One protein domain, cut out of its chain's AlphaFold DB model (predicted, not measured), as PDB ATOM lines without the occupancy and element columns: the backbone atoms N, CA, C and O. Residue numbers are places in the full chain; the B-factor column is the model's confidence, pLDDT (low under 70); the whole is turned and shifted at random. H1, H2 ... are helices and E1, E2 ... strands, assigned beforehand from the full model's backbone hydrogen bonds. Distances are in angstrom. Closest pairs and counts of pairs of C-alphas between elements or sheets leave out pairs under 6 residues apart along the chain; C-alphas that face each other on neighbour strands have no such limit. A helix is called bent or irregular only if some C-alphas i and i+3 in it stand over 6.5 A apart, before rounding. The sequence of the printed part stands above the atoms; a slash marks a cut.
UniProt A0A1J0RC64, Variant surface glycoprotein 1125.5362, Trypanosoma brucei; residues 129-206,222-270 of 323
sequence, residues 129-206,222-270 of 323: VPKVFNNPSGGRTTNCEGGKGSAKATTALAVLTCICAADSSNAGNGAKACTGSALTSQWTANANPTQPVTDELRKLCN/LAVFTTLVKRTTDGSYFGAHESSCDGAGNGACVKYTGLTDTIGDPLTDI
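Overview. This is residues 129 to 206 and 222 to 270 of the 323 residues of the protein "Variant surface glycoprotein 1125.5362" of Trypanosoma brucei (UniProt A0A1J0RC64). A small twisted sheet of four strands has helix H2 packed on it along E4, and H2 sits in the middle of the domain with H1, H3 and H4 round it. H4 crosses H2 about perpendicular and is not on the sheet, while H5 and H6 are the elements farthest from the middle. The printed part has 127 residues, with six named helices and four named strands in the order H1 E1 H2 H3 H4 H5 E2 E3 E4 H6; the sheet, E1 E4 E3 E2, is mixed. The class is mixed, helices and strands, though under half of the residues, 60, are in named elements. The whole is compact and rounded, with a radius of gyration of the C-alphas of 13.5 A and spans of 39 by 30 by 28 A.

Along the chain. H1, residues 140 to 144, begins at C-alpha 140 (30.238, -34.675, -50.898), and E1 follows at residues 145 to 147. H2, residues 156 to 164, is 11.9 A long. H3 holds residues 171 to 176 and is irregular, with C-alphas 172 and 175 8.4 A apart. H4, residues 195 to 204, is 14.6 A long. After the cut come H5, residues 222 to 227, and E2, residues 230 to 232. E3, residues 235 to 241, is 11.1 A long, and E4, residues 251 to 257, is 15.4 A. H6, residues 266 to 269, ends at C-alpha 269 (46.880, -40.396, -39.949).

Arrangement. H2 is the hub. It touches H1, closest at the C-alphas of Cys 144 and Cys 162, 5.7 A apart, and H4, closest at Thr 161 and Leu 201, 7.2 A, with lines at 88 degrees, about perpendicular. H2 and H3 only just touch, with 3 pairs of C-alphas within 8 A, the closest those of Cys 164 and Ala 175, 6.3 A. H2 is on the sheet at a height of 9.2 A, over E4 and along it at 21 degrees on the local plane. H1 is on the sheet too, and H3 only grazes it. E2, E3 and E4 form a meander, each strand the antiparallel neighbour of the one before; N 232 and O 235 are 2.9 A apart, N 254 and O 238 2.8 A. E1 and E4 are parallel, with N 257 and O 146 2.9 A apart. H5, not on the sheet, only just touches H6, with 3 pairs of C-alphas within 8 A, the closest those of Thr 226 and Pro 266, 6.4 A; H6 only grazes the sheet. In H1, H2, H4 and H5 every O i to N i+4 pair is within hydrogen-bond range; in H3 it is 0 of 2, with 2 of 3 O i to N i+3 pairs, and H6 is too short for an i+4 pair.

Size, cuts and confidence. The C-alphas farthest apart, those of Thr 184 and Thr 262, are 39.4 A apart. Residues 207 to 221 are not printed, and C-alphas 206 and 222 are 17.9 A apart across the cut. The link H3 to H4, residues 177 to 194, is long. Mean pLDDT of the printed part is 89.8; residues 170, 172 and 189 are under 70.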
ATOM      1  N   VAL A 129      42.974 -30.479 -62.138       93.62
ATOM      2  CA  VAL A 129      43.762 -31.125 -61.085       93.62
ATOM      3  C   VAL A 129      43.154 -32.507 -60.811       93.62
ATOM      4  O   VAL A 129      42.333 -32.667 -59.909       93.62
ATOM      5  N   PRO A 130      43.501 -33.535 -61.603       90.00
ATOM      6  CA  PRO A 130      42.775 -34.809 -61.605       90.00
ATOM      7  C   PRO A 130      43.017 -35.666 -60.354       90.00
ATOM      8  O   PRO A 130      42.306 -36.644 -60.134       90.00
ATOM      9  N   LYS A 131      44.020 -35.327 -59.536       92.81
ATOM     10  CA  LYS A 131      44.431 -36.092 -58.347       92.81
ATOM     11  C   LYS A 131      44.123 -35.387 -57.024       92.81
ATOM     12  O   LYS A 131      44.674 -35.772 -55.998       92.81
ATOM     13  N   VAL A 132      43.245 -34.376 -57.032       93.69
ATOM     14  CA  VAL A 132      42.837 -33.681 -55.798       93.69
ATOM     15  C   VAL A 132      42.244 -34.674 -54.806       93.69
ATOM     16  O   VAL A 132      42.714 -34.751 -53.672       93.69
ATOM     17  N   PHE A 133      41.265 -35.473 -55.229       94.88
ATOM     18  CA  PHE A 133      40.725 -36.566 -54.424       94.88
ATOM     19  C   PHE A 133      41.281 -37.918 -54.876       94.88
ATOM     20  O   PHE A 133      41.511 -38.162 -56.062       94.88
ATOM     21  N   ASN A 134      41.421 -38.835 -53.923       93.19
ATOM     22  CA  ASN A 134      41.684 -40.241 -54.179       93.19
ATOM     23  C   ASN A 134      40.365 -40.970 -54.478       93.19
ATOM     24  O   ASN A 134      39.541 -41.145 -53.582       93.19
ATOM     25  N   ASN A 135      40.173 -41.396 -55.731       90.31
ATOM     26  CA  ASN A 135      38.992 -42.135 -56.202       90.31
ATOM     27  C   ASN A 135      37.647 -41.519 -55.744       90.31
ATOM     28  O   ASN A 135      36.850 -42.193 -55.074       90.31
ATOM     29  N   PRO A 136      37.381 -40.237 -56.074       90.44
ATOM     30  CA  PRO A 136      36.137 -39.586 -55.688       90.44
ATOM     31  C   PRO A 136      34.938 -40.328 -56.274       90.44
ATOM     32  O   PRO A 136      34.936 -40.724 -57.439       90.44
ATOM     33  N   SER A 137      33.919 -40.537 -55.449       87.81
ATOM     34  CA  SER A 137      32.652 -41.138 -55.868       87.81
ATOM     35  C   SER A 137      31.571 -40.865 -54.834       87.81
ATOM     36  O   SER A 137      31.879 -40.648 -53.658       87.81
ATOM     37  N   GLY A 138      30.314 -40.911 -55.269       86.81
ATOM     38  CA  GLY A 138      29.181 -40.527 -54.432       86.81
ATOM     39  C   GLY A 138      29.174 -39.029 -54.125       86.81
ATOM     40  O   GLY A 138      29.934 -38.262 -54.719       86.81
ATOM     41  N   GLY A 139      28.301 -38.628 -53.203       87.56
ATOM     42  CA  GLY A 139      28.131 -37.229 -52.819       87.56
ATOM     43  C   GLY A 139      29.287 -36.684 -51.981       87.56
ATOM     44  O   GLY A 139      30.213 -37.400 -51.594       87.56
ATOM     45  N   ARG A 140      29.210 -35.392 -51.660       89.38
ATOM     46  CA  ARG A 140      30.238 -34.675 -50.898       89.38
ATOM     47  C   ARG A 140      30.599 -35.356 -49.578       89.38
ATOM     48  O   ARG A 140      31.781 -35.573 -49.340       89.38
ATOM     49  N   THR A 141      29.615 -35.809 -48.802       90.94
ATOM     50  CA  THR A 141      29.834 -36.567 -47.559       90.94
ATOM     51  C   THR A 141      30.751 -37.773 -47.777       90.94
ATOM     52  O   THR A 141      31.723 -37.953 -47.057       90.94
ATOM     53  N   THR A 142      30.528 -38.563 -48.833       92.19
ATOM     54  CA  THR A 142      31.368 -39.729 -49.160       92.19
ATOM     55  C   THR A 142      32.803 -39.347 -49.533       92.19
ATOM     56  O   THR A 142      33.718 -40.154 -49.385       92.19
ATOM     57  N   ASN A 143      33.015 -38.135 -50.044       93.56
ATOM     58  CA  ASN A 143      34.337 -37.640 -50.425       93.56
ATOM     59  C   ASN A 143      35.064 -36.921 -49.278       93.56
ATOM     60  O   ASN A 143      36.296 -36.912 -49.253       93.56
ATOM     61  N   CYS A 144      34.315 -36.355 -48.333       94.88
ATOM     62  CA  CYS A 144      34.812 -35.524 -47.236       94.88
ATOM     63  C   CYS A 144      34.801 -36.231 -45.876       94.88
ATOM     64  O   CYS A 144      35.297 -35.682 -44.897       94.88
ATOM     65  N   GLU A 145      34.284 -37.454 -45.804       95.06
ATOM     66  CA  GLU A 145      34.365 -38.307 -44.626       95.06
ATOM     67  C   GLU A 145      35.094 -39.607 -44.959       95.06
ATOM     68  O   GLU A 145      34.813 -40.266 -45.960       95.06
ATOM     69  N   GLY A 146      36.037 -40.003 -44.111       92.31
ATOM     70  CA  GLY A 146      36.730 -41.273 -44.274       92.31
ATOM     71  C   GLY A 146      37.820 -41.479 -43.240       92.31
ATOM     72  O   GLY A 146      38.254 -40.544 -42.576       92.31
ATOM     73  N   GLY A 147      38.246 -42.725 -43.074       86.12
ATOM     74  CA  GLY A 147      39.324 -43.076 -42.158       86.12
ATOM     75  C   GLY A 147      40.643 -43.302 -42.877       86.12
ATOM     76  O   GLY A 147      40.748 -43.191 -44.101       86.12
ATOM     77  N   LYS A 148      41.663 -43.684 -42.113       81.00
ATOM     78  CA  LYS A 148      42.955 -44.098 -42.667       81.00
ATOM     79  C   LYS A 148      42.757 -45.197 -43.720       81.00
ATOM     80  O   LYS A 148      42.171 -46.237 -43.438       81.00
ATOM     81  N   GLY A 149      43.225 -44.952 -44.943       80.19
ATOM     82  CA  GLY A 149      43.119 -45.887 -46.072       80.19
ATOM     83  C   GLY A 149      41.790 -45.865 -46.845       80.19
ATOM     84  O   GLY A 149      41.767 -46.342 -47.975       80.19
ATOM     85  N   SER A 150      40.719 -45.279 -46.297       86.88
ATOM     86  CA  SER A 150      39.432 -45.093 -46.995       86.88
ATOM     87  C   SER A 150      39.101 -43.630 -47.303       86.88
ATOM     88  O   SER A 150      38.192 -43.361 -48.086       86.88
ATOM     89  N   ALA A 151      39.846 -42.684 -46.722       90.81
ATOM     90  CA  ALA A 151      39.706 -41.262 -46.987       90.81
ATOM     91  C   ALA A 151      39.958 -40.943 -48.465       90.81
ATOM     92  O   ALA A 151      40.957 -41.361 -49.058       90.81
ATOM     93  N   LYS A 152      39.050 -40.153 -49.039       94.75
ATOM     94  CA  LYS A 152      39.154 -39.656 -50.415       94.75
ATOM     95  C   LYS A 152      39.752 -38.257 -50.474       94.75
ATOM     96  O   LYS A 152      40.510 -37.958 -51.391       94.75
ATOM     97  N   ALA A 153      39.468 -37.415 -49.481       95.38
ATOM     98  CA  ALA A 153      40.105 -36.113 -49.306       95.38
ATOM     99  C   ALA A 153      41.543 -36.258 -48.773       95.38
ATOM    100  O   ALA A 153      41.837 -35.957 -47.618       95.38
ATOM    101  N   THR A 154      42.449 -36.764 -49.613       94.88
ATOM    102  CA  THR A 154      43.836 -37.068 -49.223       94.88
ATOM    103  C   THR A 154      44.808 -35.910 -49.429       94.88
ATOM    104  O   THR A 154      45.952 -36.028 -49.004       94.88
ATOM    105  N   THR A 155      44.384 -34.818 -50.069       97.00
ATOM    106  CA  THR A 155      45.219 -33.643 -50.371       97.00
ATOM    107  C   THR A 155      44.714 -32.397 -49.646       97.00
ATOM    108  O   THR A 155      43.528 -32.300 -49.318       97.00
ATOM    109  N   ALA A 156      45.580 -31.403 -49.436       96.19
ATOM    110  CA  ALA A 156      45.165 -30.139 -48.825       96.19
ATOM    111  C   ALA A 156      44.118 -29.394 -49.680       96.19
ATOM    112  O   ALA A 156      43.184 -28.808 -49.131       96.19
ATOM    113  N   LEU A 157      44.214 -29.454 -51.018       96.19
ATOM    114  CA  LEU A 157      43.206 -28.854 -51.898       96.19
ATOM    115  C   LEU A 157      41.861 -29.593 -51.824       96.19
ATOM    116  O   LEU A 157      40.818 -28.946 -51.906       96.19
ATOM    117  N   ALA A 158      41.850 -30.913 -51.614       95.94
ATOM    118  CA  ALA A 158      40.607 -31.651 -51.384       95.94
ATOM    119  C   ALA A 158      39.938 -31.226 -50.079       95.94
ATOM    120  O   ALA A 158      38.736 -30.972 -50.059       95.94
ATOM    121  N   VAL A 159      40.724 -31.082 -49.010       95.50
ATOM    122  CA  VAL A 159      40.233 -30.590 -47.718       95.50
ATOM    123  C   VAL A 159      39.644 -29.185 -47.859       95.50
ATOM    124  O   VAL A 159      38.525 -28.940 -47.413       95.50
ATOM    125  N   LEU A 160      40.342 -28.284 -48.559       94.44
ATOM    126  CA  LEU A 160      39.823 -26.949 -48.858       94.44
ATOM    127  C   LEU A 160      38.536 -27.015 -49.697       94.44
ATOM    128  O   LEU A 160      37.602 -26.265 -49.445       94.44
ATOM    129  N   THR A 161      38.446 -27.940 -50.655       93.88
ATOM    130  CA  THR A 161      37.238 -28.143 -51.474       93.88
ATOM    131  C   THR A 161      36.053 -28.627 -50.634       93.88
ATOM    132  O   THR A 161      34.938 -28.135 -50.808       93.88
ATOM    133  N   CYS A 162      36.273 -29.552 -49.701       93.38
ATOM    134  CA  CYS A 162      35.240 -30.043 -48.788       93.38
ATOM    135  C   CYS A 162      34.638 -28.933 -47.922       93.38
ATOM    136  O   CYS A 162      33.427 -28.897 -47.725       93.38
ATOM    137  N   ILE A 163      35.479 -28.010 -47.454       91.94
ATOM    138  CA  ILE A 163      35.075 -26.944 -46.534       91.94
ATOM    139  C   ILE A 163      34.530 -25.725 -47.285       91.94
ATOM    140  O   ILE A 163      33.561 -25.115 -46.850       91.94
ATOM    141  N   CYS A 164      35.153 -25.348 -48.401       91.50
ATOM    142  CA  CYS A 164      34.954 -24.024 -48.987       91.50
ATOM    143  C   CYS A 164      34.165 -24.006 -50.293       91.50
ATOM    144  O   CYS A 164      33.634 -22.951 -50.635       91.50
ATOM    145  N   ALA A 165      34.123 -25.097 -51.072       89.88
ATOM    146  CA  ALA A 165      33.446 -25.026 -52.368       89.88
ATOM    147  C   ALA A 165      31.932 -24.844 -52.189       89.88
ATOM    148  O   ALA A 165      31.318 -25.441 -51.300       89.88
ATOM    149  N   ALA A 166      31.329 -24.035 -53.056       85.81
ATOM    150  CA  ALA A 166      29.899 -23.792 -53.008       85.81
ATOM    151  C   ALA A 166      29.119 -25.072 -53.339       85.81
ATOM    152  O   ALA A 166      29.394 -25.734 -54.343       85.81
ATOM    153  N   ASP A 167      28.141 -25.401 -52.498       79.19
ATOM    154  CA  ASP A 167      27.088 -26.357 -52.841       79.19
ATOM    155  C   ASP A 167      26.015 -25.678 -53.715       79.19
ATOM    156  O   ASP A 167      25.832 -24.458 -53.638       79.19
ATOM    157  N   SER A 168      25.285 -26.445 -54.532       70.88
ATOM    158  CA  SER A 168      24.224 -25.897 -55.393       70.88
ATOM    159  C   SER A 168      23.044 -25.311 -54.625       70.88
ATOM    160  O   SER A 168      22.411 -24.373 -55.109       70.88
ATOM    161  N   SER A 169      22.752 -25.834 -53.432       71.50
ATOM    162  CA  SER A 169      21.646 -25.374 -52.590       71.50
ATOM    163  C   SER A 169      22.009 -24.168 -51.719       71.50
ATOM    164  O   SER A 169      21.121 -23.419 -51.310       71.50
ATOM    165  N   ASN A 170      23.302 -23.993 -51.402       67.56
ATOM    166  CA  ASN A 170      23.808 -23.074 -50.374       67.56
ATOM    167  C   ASN A 170      22.991 -23.110 -49.059       67.56
ATOM    168  O   ASN A 170      22.849 -22.098 -48.359       67.56
ATOM    169  N   ALA A 171      22.423 -24.270 -48.717       71.56
ATOM    170  CA  ALA A 171      21.684 -24.429 -47.475       71.56
ATOM    171  C   ALA A 171      22.611 -24.176 -46.274       71.56
ATOM    172  O   ALA A 171      23.805 -24.482 -46.308       71.56
ATOM    173  N   GLY A 172      22.075 -23.544 -45.227       68.06
ATOM    174  CA  GLY A 172      22.833 -23.232 -44.010       68.06
ATOM    175  C   GLY A 172      24.003 -22.257 -44.196       68.06
ATOM    176  O   GLY A 172      24.820 -22.128 -43.294       68.06
ATOM    177  N   ASN A 173      24.092 -21.547 -45.332       74.12
ATOM    178  CA  ASN A 173      25.233 -20.695 -45.699       74.12
ATOM    179  C   ASN A 173      26.571 -21.447 -45.862       74.12
ATOM    180  O   ASN A 173      27.625 -20.808 -45.800       74.12
ATOM    181  N   GLY A 174      26.553 -22.761 -46.120       71.31
ATOM    182  CA  GLY A 174      27.773 -23.562 -46.298       71.31
ATOM    183  C   GLY A 174      28.725 -23.001 -47.363       71.31
ATOM    184  O   GLY A 174      29.934 -22.945 -47.145       71.31
ATOM    185  N   ALA A 175      28.198 -22.434 -48.457       72.25
ATOM    186  CA  ALA A 175      29.026 -21.839 -49.511       72.25
ATOM    187  C   ALA A 175      29.783 -20.569 -49.073       72.25
ATOM    188  O   ALA A 175      30.669 -20.118 -49.794       72.25
ATOM    189  N   LYS A 176      29.432 -19.974 -47.923       81.75
ATOM    190  CA  LYS A 176      30.045 -18.747 -47.388       81.75
ATOM    191  C   LYS A 176      31.151 -19.014 -46.365       81.75
ATOM    192  O   LYS A 176      31.754 -18.057 -45.884       81.75
ATOM    193  N   ALA A 177      31.421 -20.279 -46.030       80.50
ATOM    194  CA  ALA A 177      32.254 -20.657 -44.887       80.50
ATOM    195  C   ALA A 177      33.669 -20.049 -44.905       80.50
ATOM    196  O   ALA A 177      34.196 -19.703 -43.851       80.50
ATOM    197  N   CYS A 178      34.274 -19.880 -46.085       87.06
ATOM    198  CA  CYS A 178      35.684 -19.486 -46.189       87.06
ATOM    199  C   CYS A 178      35.931 -18.019 -46.548       87.06
ATOM    200  O   CYS A 178      37.033 -17.525 -46.326       87.06
ATOM    201  N   THR A 179      34.945 -17.309 -47.103       85.94
ATOM    202  CA  THR A 179      35.119 -15.914 -47.559       85.94
ATOM    203  C   THR A 179      34.038 -14.962 -47.039       85.94
ATOM    204  O   THR A 179      34.093 -13.765 -47.308       85.94
ATOM    205  N   GLY A 180      33.026 -15.473 -46.328       82.50
ATOM    206  CA  GLY A 180      31.838 -14.713 -45.925       82.50
ATOM    207  C   GLY A 180      30.835 -14.464 -47.061       82.50
ATOM    208  O   GLY A 180      29.717 -14.022 -46.803       82.50
ATOM    209  N   SER A 181      31.191 -14.790 -48.307       83.94
ATOM    210  CA  SER A 181      30.326 -14.742 -49.492       83.94
ATOM    211  C   SER A 181      30.337 -16.089 -50.209       83.94
ATOM    212  O   SER A 181      31.278 -16.860 -50.068       83.94
ATOM    213  N   ALA A 182      29.283 -16.404 -50.962       80.50
ATOM    214  CA  ALA A 182      29.257 -17.663 -51.698       80.50
ATOM    215  C   ALA A 182      30.272 -17.615 -52.847       80.50
ATOM    216  O   ALA A 182      30.328 -16.614 -53.566       80.50
ATOM    217  N   LEU A 183      31.051 -18.685 -53.021       87.06
ATOM    218  CA  LEU A 183      31.857 -18.867 -54.230       87.06
ATOM    219  C   LEU A 183      30.956 -19.046 -55.457       87.06
ATOM    220  O   LEU A 183      29.821 -19.516 -55.353       87.06
ATOM    221  N   THR A 184      31.466 -18.650 -56.618       87.81
ATOM    222  CA  THR A 184      30.716 -18.642 -57.881       87.81
ATOM    223  C   THR A 184      30.665 -20.016 -58.542       87.81
ATOM    224  O   THR A 184      29.637 -20.402 -59.098       87.81
ATOM    225  N   SER A 185      31.752 -20.779 -58.450       88.81
ATOM    226  CA  SER A 185      31.875 -22.115 -59.020       88.81
ATOM    227  C   SER A 185      31.374 -23.153 -58.022       88.81
ATOM    228  O   SER A 185      31.945 -23.345 -56.946       88.81
ATOM    229  N   GLN A 186      30.302 -23.847 -58.393       87.69
ATOM    230  CA  GLN A 186      29.690 -24.875 -57.559       87.69
ATOM    231  C   GLN A 186      30.340 -26.239 -57.789       87.69
ATOM    232  O   GLN A 186      30.587 -26.639 -58.929       87.69
ATOM    233  N   TRP A 187      30.559 -26.989 -56.710       88.38
ATOM    234  CA  TRP A 187      30.954 -28.391 -56.793       88.38
ATOM    235  C   TRP A 187      29.737 -29.286 -56.575       88.38
ATOM    236  O   TRP A 187      29.370 -29.600 -55.449       88.38
ATOM    237  N   THR A 188      29.107 -29.683 -57.678       76.75
ATOM    238  CA  THR A 188      27.883 -30.507 -57.689       76.75
ATOM    239  C   THR A 188      28.128 -31.943 -58.156       76.75
ATOM    240  O   THR A 188      27.203 -32.752 -58.219       76.75
ATOM    241  N   ALA A 189      29.366 -32.262 -58.532       67.19
ATOM    242  CA  ALA A 189      29.717 -33.533 -59.139       67.19
ATOM    243  C   ALA A 189      29.966 -34.618 -58.083       67.19
ATOM    244  O   ALA A 189      30.686 -34.396 -57.112       67.19
ATOM    245  N   ASN A 190      29.500 -35.840 -58.357       79.75
ATOM    246  CA  ASN A 190      29.897 -37.051 -57.625       79.75
ATOM    247  C   ASN A 190      31.305 -37.540 -58.040       79.75
ATOM    248  O   ASN A 190      31.530 -38.735 -58.241       79.75
ATOM    249  N   ALA A 191      32.222 -36.602 -58.273       83.50
ATOM    250  CA  ALA A 191      33.535 -36.796 -58.878       83.50
ATOM    251  C   ALA A 191      34.497 -35.695 -58.398       83.50
ATOM    252  O   ALA A 191      34.142 -34.871 -57.553       83.50
ATOM    253  N   ASN A 192      35.716 -35.662 -58.948       89.06
ATOM    254  CA  ASN A 192      36.639 -34.553 -58.704       89.06
ATOM    255  C   ASN A 192      35.978 -33.197 -59.024       89.06
ATOM    256  O   ASN A 192      35.159 -33.115 -59.946       89.06
ATOM    257  N   PRO A 193      36.336 -32.130 -58.290       90.06
ATOM    258  CA  PRO A 193      35.928 -30.779 -58.650       90.06
ATOM    259  C   PRO A 193      36.448 -30.408 -60.042       90.06
ATOM    260  O   PRO A 193      37.546 -30.801 -60.440       90.06
ATOM    261  N   THR A 194      35.649 -29.640 -60.779       92.25
ATOM    262  CA  THR A 194      36.033 -29.114 -62.092       92.25
ATOM    263  C   THR A 194      37.108 -28.035 -61.948       92.25
ATOM    264  O   THR A 194      37.272 -27.439 -60.879       92.25
ATOM    265  N   GLN A 195      37.825 -27.745 -63.038       94.50
ATOM    266  CA  GLN A 195      38.866 -26.711 -63.060       94.50
ATOM    267  C   GLN A 195      38.397 -25.332 -62.539       94.50
ATOM    268  O   GLN A 195      39.134 -24.738 -61.754       94.50
ATOM    269  N   PRO A 196      37.191 -24.817 -62.865       94.75
ATOM    270  CA  PRO A 196      36.731 -23.542 -62.310       94.75
ATOM    271  C   PRO A 196      36.624 -23.541 -60.778       94.75
ATOM    272  O   PRO A 196      37.026 -22.570 -60.136       94.75
ATOM    273  N   VAL A 197      36.158 -24.647 -60.183       92.88
ATOM    274  CA  VAL A 197      36.048 -24.802 -58.722       92.88
ATOM    275  C   VAL A 197      37.427 -24.771 -58.071       92.88
ATOM    276  O   VAL A 197      37.653 -24.011 -57.128       92.88
ATOM    277  N   THR A 198      38.364 -25.588 -58.557       94.12
ATOM    278  CA  THR A 198      39.709 -25.657 -57.970       94.12
ATOM    279  C   THR A 198      40.465 -24.347 -58.147       94.12
ATOM    280  O   THR A 198      41.159 -23.926 -57.224       94.12
ATOM    281  N   ASP A 199      40.312 -23.664 -59.279       94.69
ATOM    282  CA  ASP A 199      40.944 -22.371 -59.522       94.69
ATOM    283  C   ASP A 199      40.430 -21.267 -58.605       94.69
ATOM    284  O   ASP A 199      41.232 -20.488 -58.087       94.69
ATOM    285  N   GLU A 200      39.116 -21.176 -58.400       93.50
ATOM    286  CA  GLU A 200      38.536 -20.180 -57.501       93.50
ATOM    287  C   GLU A 200      39.047 -20.374 -56.071       93.50
ATOM    288  O   GLU A 200      39.549 -19.427 -55.468       93.50
ATOM    289  N   LEU A 201      39.054 -21.616 -55.575       93.31
ATOM    290  CA  LEU A 201      39.623 -21.962 -54.269       93.31
ATOM    291  C   LEU A 201      41.109 -21.604 -54.168       93.31
ATOM    292  O   LEU A 201      41.559 -21.005 -53.193       93.31
ATOM    293  N   ARG A 202      41.884 -21.942 -55.198       93.25
ATOM    294  CA  ARG A 202      43.325 -21.674 -55.267       93.25
ATOM    295  C   ARG A 202      43.663 -20.183 -55.293       93.25
ATOM    296  O   ARG A 202      44.775 -19.834 -54.886       93.25
ATOM    297  N   LYS A 203      42.744 -19.335 -55.769       91.06
ATOM    298  CA  LYS A 203      42.852 -17.866 -55.774       91.06
ATOM    299  C   LYS A 203      42.528 -17.237 -54.414       91.06
ATOM    300  O   LYS A 203      42.936 -16.104 -54.186       91.06
ATOM    301  N   LEU A 204      41.857 -17.956 -53.507       89.62
ATOM    302  CA  LEU A 204      41.634 -17.493 -52.128       89.62
ATOM    303  C   LEU A 204      42.929 -17.465 -51.313       89.62
ATOM    304  O   LEU A 204      43.083 -16.664 -50.391       89.62
ATOM    305  N   CYS A 205      43.868 -18.352 -51.639       87.12
ATOM    306  CA  CYS A 205      45.150 -18.414 -50.963       87.12
ATOM    307  C   CYS A 205      46.004 -17.202 -51.347       87.12
ATOM    308  O   CYS A 205      46.316 -16.999 -52.521       87.12
ATOM    309  N   ASN A 206      46.466 -16.443 -50.353       81.19
ATOM    310  CA  ASN A 206      47.537 -15.482 -50.573       81.19
ATOM    311  C   ASN A 206      48.809 -16.268 -50.932       81.19
ATOM    312  O   ASN A 206      49.340 -17.002 -50.096       81.19
ATOM    313  N   LEU A 222      52.501 -27.100 -39.087       96.00
ATOM    314  CA  LEU A 222      51.826 -28.367 -38.835       96.00
ATOM    315  C   LEU A 222      51.239 -28.402 -37.422       96.00
ATOM    316  O   LEU A 222      50.067 -28.734 -37.274       96.00
ATOM    317  N   ALA A 223      51.977 -27.936 -36.412       94.62
ATOM    318  CA  ALA A 223      51.480 -27.801 -35.045       94.62
ATOM    319  C   ALA A 223      50.270 -26.859 -34.954       94.62
ATOM    320  O   ALA A 223      49.258 -27.209 -34.356       94.62
ATOM    321  N   VAL A 224      50.320 -25.682 -35.593       95.50
ATOM    322  CA  VAL A 224      49.155 -24.781 -35.642       95.50
ATOM    323  C   VAL A 224      47.966 -25.479 -36.294       95.50
ATOM    324  O   VAL A 224      46.860 -25.406 -35.763       95.50
ATOM    325  N   PHE A 225      48.173 -26.193 -37.401       93.94
ATOM    326  CA  PHE A 225      47.087 -26.915 -38.052       93.94
ATOM    327  C   PHE A 225      46.462 -27.977 -37.138       93.94
ATOM    328  O   PHE A 225      45.238 -28.046 -37.046       93.94
ATOM    329  N   THR A 226      47.261 -28.785 -36.438       94.69
ATOM    330  CA  THR A 226      46.717 -29.852 -35.583       94.69
ATOM    331  C   THR A 226      45.877 -29.315 -34.430       94.69
ATOM    332  O   THR A 226      44.910 -29.971 -34.051       94.69
ATOM    333  N   THR A 227      46.143 -28.096 -33.941       95.44
ATOM    334  CA  THR A 227      45.262 -27.443 -32.952       95.44
ATOM    335  C   THR A 227      43.869 -27.101 -33.490       95.44
ATOM    336  O   THR A 227      42.929 -26.969 -32.710       95.44
ATOM    337  N   LEU A 228      43.711 -26.979 -34.812       96.12
ATOM    338  CA  LEU A 228      42.425 -26.712 -35.461       96.12
ATOM    339  C   LEU A 228      41.609 -27.990 -35.703       96.12
ATOM    340  O   LEU A 228      40.436 -27.907 -36.073       96.12
ATOM    341  N   VAL A 229      42.208 -29.169 -35.516       96.12
ATOM    342  CA  VAL A 229      41.520 -30.455 -35.656       96.12
ATOM    343  C   VAL A 229      40.766 -30.755 -34.362       96.12
ATOM    344  O   VAL A 229      41.353 -31.099 -33.337       96.12
ATOM    345  N   LYS A 230      39.436 -30.665 -34.411       97.00
ATOM    346  CA  LYS A 230      38.566 -31.011 -33.285       97.00
ATOM    347  C   LYS A 230      38.450 -32.527 -33.177       97.00
ATOM    348  O   LYS A 230      37.980 -33.169 -34.109       97.00
ATOM    349  N   ARG A 231      38.821 -33.098 -32.034       96.31
ATOM    350  CA  ARG A 231      38.767 -34.546 -31.785       96.31
ATOM    351  C   ARG A 231      37.576 -34.896 -30.896       96.31
ATOM    352  O   ARG A 231      37.330 -34.203 -29.911       96.31
ATOM    353  N   THR A 232      36.846 -35.953 -31.239       96.12
ATOM    354  CA  THR A 232      35.763 -36.524 -30.423       96.12
ATOM    355  C   THR A 232      35.869 -38.050 -30.400       96.12
ATOM    356  O   THR A 232      36.735 -38.631 -31.057       96.12
ATOM    357  N   THR A 233      34.976 -38.717 -29.674       95.50
ATOM    358  CA  THR A 233      34.865 -40.184 -29.672       95.50
ATOM    359  C   THR A 233      34.502 -40.763 -31.042       95.50
ATOM    360  O   THR A 233      34.890 -41.883 -31.356       95.50
ATOM    361  N   ASP A 234      33.796 -39.997 -31.881       91.62
ATOM    362  CA  ASP A 234      33.245 -40.463 -33.164       91.62
ATOM    363  C   ASP A 234      34.169 -40.194 -34.360       91.62
ATOM    364  O   ASP A 234      33.874 -40.578 -35.499       91.62
ATOM    365  N   GLY A 235      35.276 -39.493 -34.121       95.06
ATOM    366  CA  GLY A 235      36.241 -39.101 -35.137       95.06
ATOM    367  C   GLY A 235      36.819 -37.715 -34.888       95.06
ATOM    368  O   GLY A 235      36.530 -37.050 -33.891       95.06
ATOM    369  N   SER A 236      37.643 -37.273 -35.829       97.06
ATOM    370  CA  SER A 236      38.250 -35.948 -35.807       97.06
ATOM    371  C   SER A 236      37.758 -35.124 -36.980       97.06
ATOM    372  O   SER A 236      37.511 -35.657 -38.056       97.06
ATOM    373  N   TYR A 237      37.635 -33.821 -36.778       96.94
ATOM    374  CA  TYR A 237      36.993 -32.913 -37.712       96.94
ATOM    375  C   TYR A 237      37.871 -31.697 -37.948       96.94
ATOM    376  O   TYR A 237      38.392 -31.102 -37.004       96.94
ATOM    377  N   PHE A 238      37.995 -31.300 -39.207       96.00
ATOM    378  CA  PHE A 238      38.531 -29.996 -39.574       96.00
ATOM    379  C   PHE A 238      37.444 -29.205 -40.301       96.00
ATOM    380  O   PHE A 238      36.839 -29.720 -41.238       96.00
ATOM    381  N   GLY A 239      37.175 -27.979 -39.849       92.94
ATOM    382  CA  GLY A 239      36.017 -27.184 -40.275       92.94
ATOM    383  C   GLY A 239      34.811 -27.305 -39.334       92.94
ATOM    384  O   GLY A 239      34.894 -27.898 -38.256       92.94
ATOM    385  N   ALA A 240      33.690 -26.700 -39.728       90.69
ATOM    386  CA  ALA A 240      32.469 -26.660 -38.927       90.69
ATOM    387  C   ALA A 240      31.642 -27.932 -39.155       90.69
ATOM    388  O   ALA A 240      31.151 -28.159 -40.258       90.69
ATOM    389  N   HIS A 241      31.498 -28.753 -38.116       92.06
ATOM    390  CA  HIS A 241      30.739 -30.003 -38.155       92.06
ATOM    391  C   HIS A 241      29.528 -29.937 -37.218       92.06
ATOM    392  O   HIS A 241      29.700 -29.625 -36.035       92.06
ATOM    393  N   GLU A 242      28.344 -30.273 -37.735       90.06
ATOM    394  CA  GLU A 242      27.117 -30.456 -36.950       90.06
ATOM    395  C   GLU A 242      26.663 -31.922 -36.961       90.06
ATOM    396  O   GLU A 242      26.578 -32.533 -35.899       90.06
ATOM    397  N   SER A 243      26.427 -32.506 -38.142       90.94
ATOM    398  CA  SER A 243      26.013 -33.918 -38.263       90.94
ATOM    399  C   SER A 243      26.692 -34.687 -39.402       90.94
ATOM    400  O   SER A 243      26.914 -35.891 -39.278       90.94
ATOM    401  N   SER A 244      27.082 -34.017 -40.491       91.44
ATOM    402  CA  SER A 244      27.844 -34.608 -41.600       91.44
ATOM    403  C   SER A 244      28.640 -33.545 -42.358       91.44
ATOM    404  O   SER A 244      28.366 -32.355 -42.242       91.44
ATOM    405  N   CYS A 245      29.645 -33.953 -43.127       92.00
ATOM    406  CA  CYS A 245      30.449 -33.059 -43.958       92.00
ATOM    407  C   CYS A 245      29.894 -32.975 -45.389       92.00
ATOM    408  O   CYS A 245      30.528 -33.406 -46.354       92.00
ATOM    409  N   ASP A 246      28.676 -32.447 -45.514       88.38
ATOM    410  CA  ASP A 246      27.953 -32.297 -46.782       88.38
ATOM    411  C   ASP A 246      28.203 -30.952 -47.487       88.38
ATOM    412  O   ASP A 246      27.799 -30.774 -48.635       88.38
ATOM    413  N   GLY A 247      28.906 -30.019 -46.836       84.12
ATOM    414  CA  GLY A 247      29.202 -28.676 -47.344       84.12
ATOM    415  C   GLY A 247      27.982 -27.759 -47.438       84.12
ATOM    416  O   GLY A 247      28.021 -26.764 -48.166       84.12
ATOM    417  N   ALA A 248      26.907 -28.098 -46.730       81.44
ATOM    418  CA  ALA A 248      25.652 -27.369 -46.692       81.44
ATOM    419  C   ALA A 248      25.187 -27.219 -45.232       81.44
ATOM    420  O   ALA A 248      25.968 -26.805 -44.373       81.44
ATOM    421  N   GLY A 249      23.918 -27.519 -44.945       79.62
ATOM    422  CA  GLY A 249      23.310 -27.298 -43.633       79.62
ATOM    423  C   GLY A 249      23.874 -28.158 -42.501       79.62
ATOM    424  O   GLY A 249      23.710 -27.771 -41.354       79.62
ATOM    425  N   ASN A 250      24.534 -29.284 -42.795       85.69
ATOM    426  CA  ASN A 250      25.009 -30.215 -41.766       85.69
ATOM    427  C   ASN A 250      26.493 -30.045 -41.407       85.69
ATOM    428  O   ASN A 250      26.942 -30.574 -40.382       85.69
ATOM    429  N   GLY A 251      27.264 -29.339 -42.235       88.25
ATOM    430  CA  GLY A 251      28.654 -29.029 -41.929       88.25
ATOM    431  C   GLY A 251      29.533 -28.768 -43.146       88.25
ATOM    432  O   GLY A 251      29.529 -29.507 -44.130       88.25
ATOM    433  N   ALA A 252      30.375 -27.746 -43.028       90.88
ATOM    434  CA  ALA A 252      31.479 -27.449 -43.931       90.88
ATOM    435  C   ALA A 252      32.779 -27.972 -43.302       90.88
ATOM    436  O   ALA A 252      33.504 -27.237 -42.623       90.88
ATOM    437  N   CYS A 253      33.036 -29.271 -43.466       93.81
ATOM    438  CA  CYS A 253      34.107 -29.968 -42.760       93.81
ATOM    439  C   CYS A 253      34.753 -31.101 -43.566       93.81
ATOM    440  O   CYS A 253      34.328 -31.444 -44.666       93.81
ATOM    441  N   VAL A 254      35.786 -31.696 -42.977       96.19
ATOM    442  CA  VAL A 254      36.283 -33.038 -43.290       96.19
ATOM    443  C   VAL A 254      36.249 -33.867 -42.013       96.19
ATOM    444  O   VAL A 254      36.683 -33.378 -40.968       96.19
ATOM    445  N   LYS A 255      35.761 -35.108 -42.099       97.12
ATOM    446  CA  LYS A 255      35.771 -36.085 -41.002       97.12
ATOM    447  C   LYS A 255      36.838 -37.147 -41.239       97.12
ATOM    448  O   LYS A 255      36.841 -37.817 -42.270       97.12
ATOM    449  N   TYR A 256      37.670 -37.353 -40.230       96.56
ATOM    450  CA  TYR A 256      38.672 -38.405 -40.147       96.56
ATOM    451  C   TYR A 256      38.173 -39.512 -39.214       96.56
ATOM    452  O   TYR A 256      38.304 -39.433 -37.989       96.56
ATOM    453  N   THR A 257      37.550 -40.537 -39.790       94.56
ATOM    454  CA  THR A 257      36.967 -41.662 -39.045       94.56
ATOM    455  C   THR A 257      38.063 -42.539 -38.436       94.56
ATOM    456  O   THR A 257      39.052 -42.859 -39.093       94.56
ATOM    457  N   GLY A 258      37.884 -42.954 -37.181       93.00
ATOM    458  CA  GLY A 258      38.859 -43.778 -36.452       93.00
ATOM    459  C   GLY A 258      40.038 -43.001 -35.854       93.00
ATOM    460  O   GLY A 258      40.791 -43.570 -35.072       93.00
ATOM    461  N   LEU A 259      40.170 -41.709 -36.168       95.69
ATOM    462  CA  LEU A 259      41.039 -40.770 -35.461       95.69
ATOM    463  C   LEU A 259      40.200 -40.080 -34.377       95.69
ATOM    464  O   LEU A 259      39.437 -39.174 -34.692       95.69
ATOM    465  N   THR A 260      40.284 -40.512 -33.122       96.56
ATOM    466  CA  THR A 260      39.386 -40.068 -32.032       96.56
ATOM    467  C   THR A 260      40.130 -39.254 -30.980       96.56
ATOM    468  O   THR A 260      41.343 -39.138 -31.026       96.56
ATOM    469  N   ASP A 261      39.456 -38.710 -29.975       96.00
ATOM    470  CA  ASP A 261      40.099 -38.065 -28.814       96.00
ATOM    471  C   ASP A 261      41.164 -38.919 -28.090       96.00
ATOM    472  O   ASP A 261      42.049 -38.371 -27.438       96.00
ATOM    473  N   THR A 262      41.125 -40.239 -28.265       95.88
ATOM    474  CA  THR A 262      41.976 -41.222 -27.583       95.88
ATOM    475  C   THR A 262      42.821 -42.082 -28.527       95.88
ATOM    476  O   THR A 262      43.729 -42.770 -28.065       95.88
ATOM    477  N   ILE A 263      42.559 -42.058 -29.840       94.94
ATOM    478  CA  ILE A 263      43.212 -42.930 -30.832       94.94
ATOM    479  C   ILE A 263      43.780 -42.111 -31.991       94.94
ATOM    480  O   ILE A 263      43.082 -41.275 -32.561       94.94
ATOM    481  N   GLY A 264      45.016 -42.426 -32.389       93.81
ATOM    482  CA  GLY A 264      45.672 -41.912 -33.596       93.81
ATOM    483  C   GLY A 264      46.285 -40.519 -33.443       93.81
ATOM    484  O   GLY A 264      46.083 -39.839 -32.440       93.81
ATOM    485  N   ASP A 265      47.007 -40.068 -34.461       94.44
ATOM    486  CA  ASP A 265      47.704 -38.778 -34.494       94.44
ATOM    487  C   ASP A 265      47.416 -38.059 -35.825       94.44
ATOM    488  O   ASP A 265      47.697 -38.625 -36.886       94.44
ATOM    489  N   PRO A 266      46.886 -36.814 -35.823       94.62
ATOM    490  CA  PRO A 266      46.622 -36.079 -37.056       94.62
ATOM    491  C   PRO A 266      47.846 -35.967 -37.973       94.62
ATOM    492  O   PRO A 266      47.682 -36.044 -39.188       94.62
ATOM    493  N   LEU A 267      49.059 -35.830 -37.419       95.19
ATOM    494  CA  LEU A 267      50.284 -35.693 -38.212       95.19
ATOM    495  C   LEU A 267      50.618 -36.949 -39.011       95.19
ATOM    496  O   LEU A 267      51.278 -36.848 -40.038       95.19
ATOM    497  N   THR A 268      50.171 -38.124 -38.571       93.56
ATOM    498  CA  THR A 268      50.523 -39.399 -39.214       93.56
ATOM    499  C   THR A 268      49.332 -40.103 -39.862       93.56
ATOM    500  O   THR A 268      49.523 -40.935 -40.754       93.56
ATOM    501  N   ASP A 269      48.107 -39.761 -39.464       93.38
ATOM    502  CA  ASP A 269      46.880 -40.396 -39.949       93.38
ATOM    503  C   ASP A 269      46.125 -39.560 -40.995       93.38
ATOM    504  O   ASP A 269      45.299 -40.111 -41.722       93.38
ATOM    505  N   ILE A 270      46.431 -38.262 -41.138       94.25
ATOM    506  CA  ILE A 270      45.913 -37.418 -42.227       94.25
ATOM    507  C   ILE A 270      46.954 -37.365 -43.351       94.25
ATOM    508  O   ILE A 270      48.027 -36.795 -43.184       94.25
TER     509      ILE A 270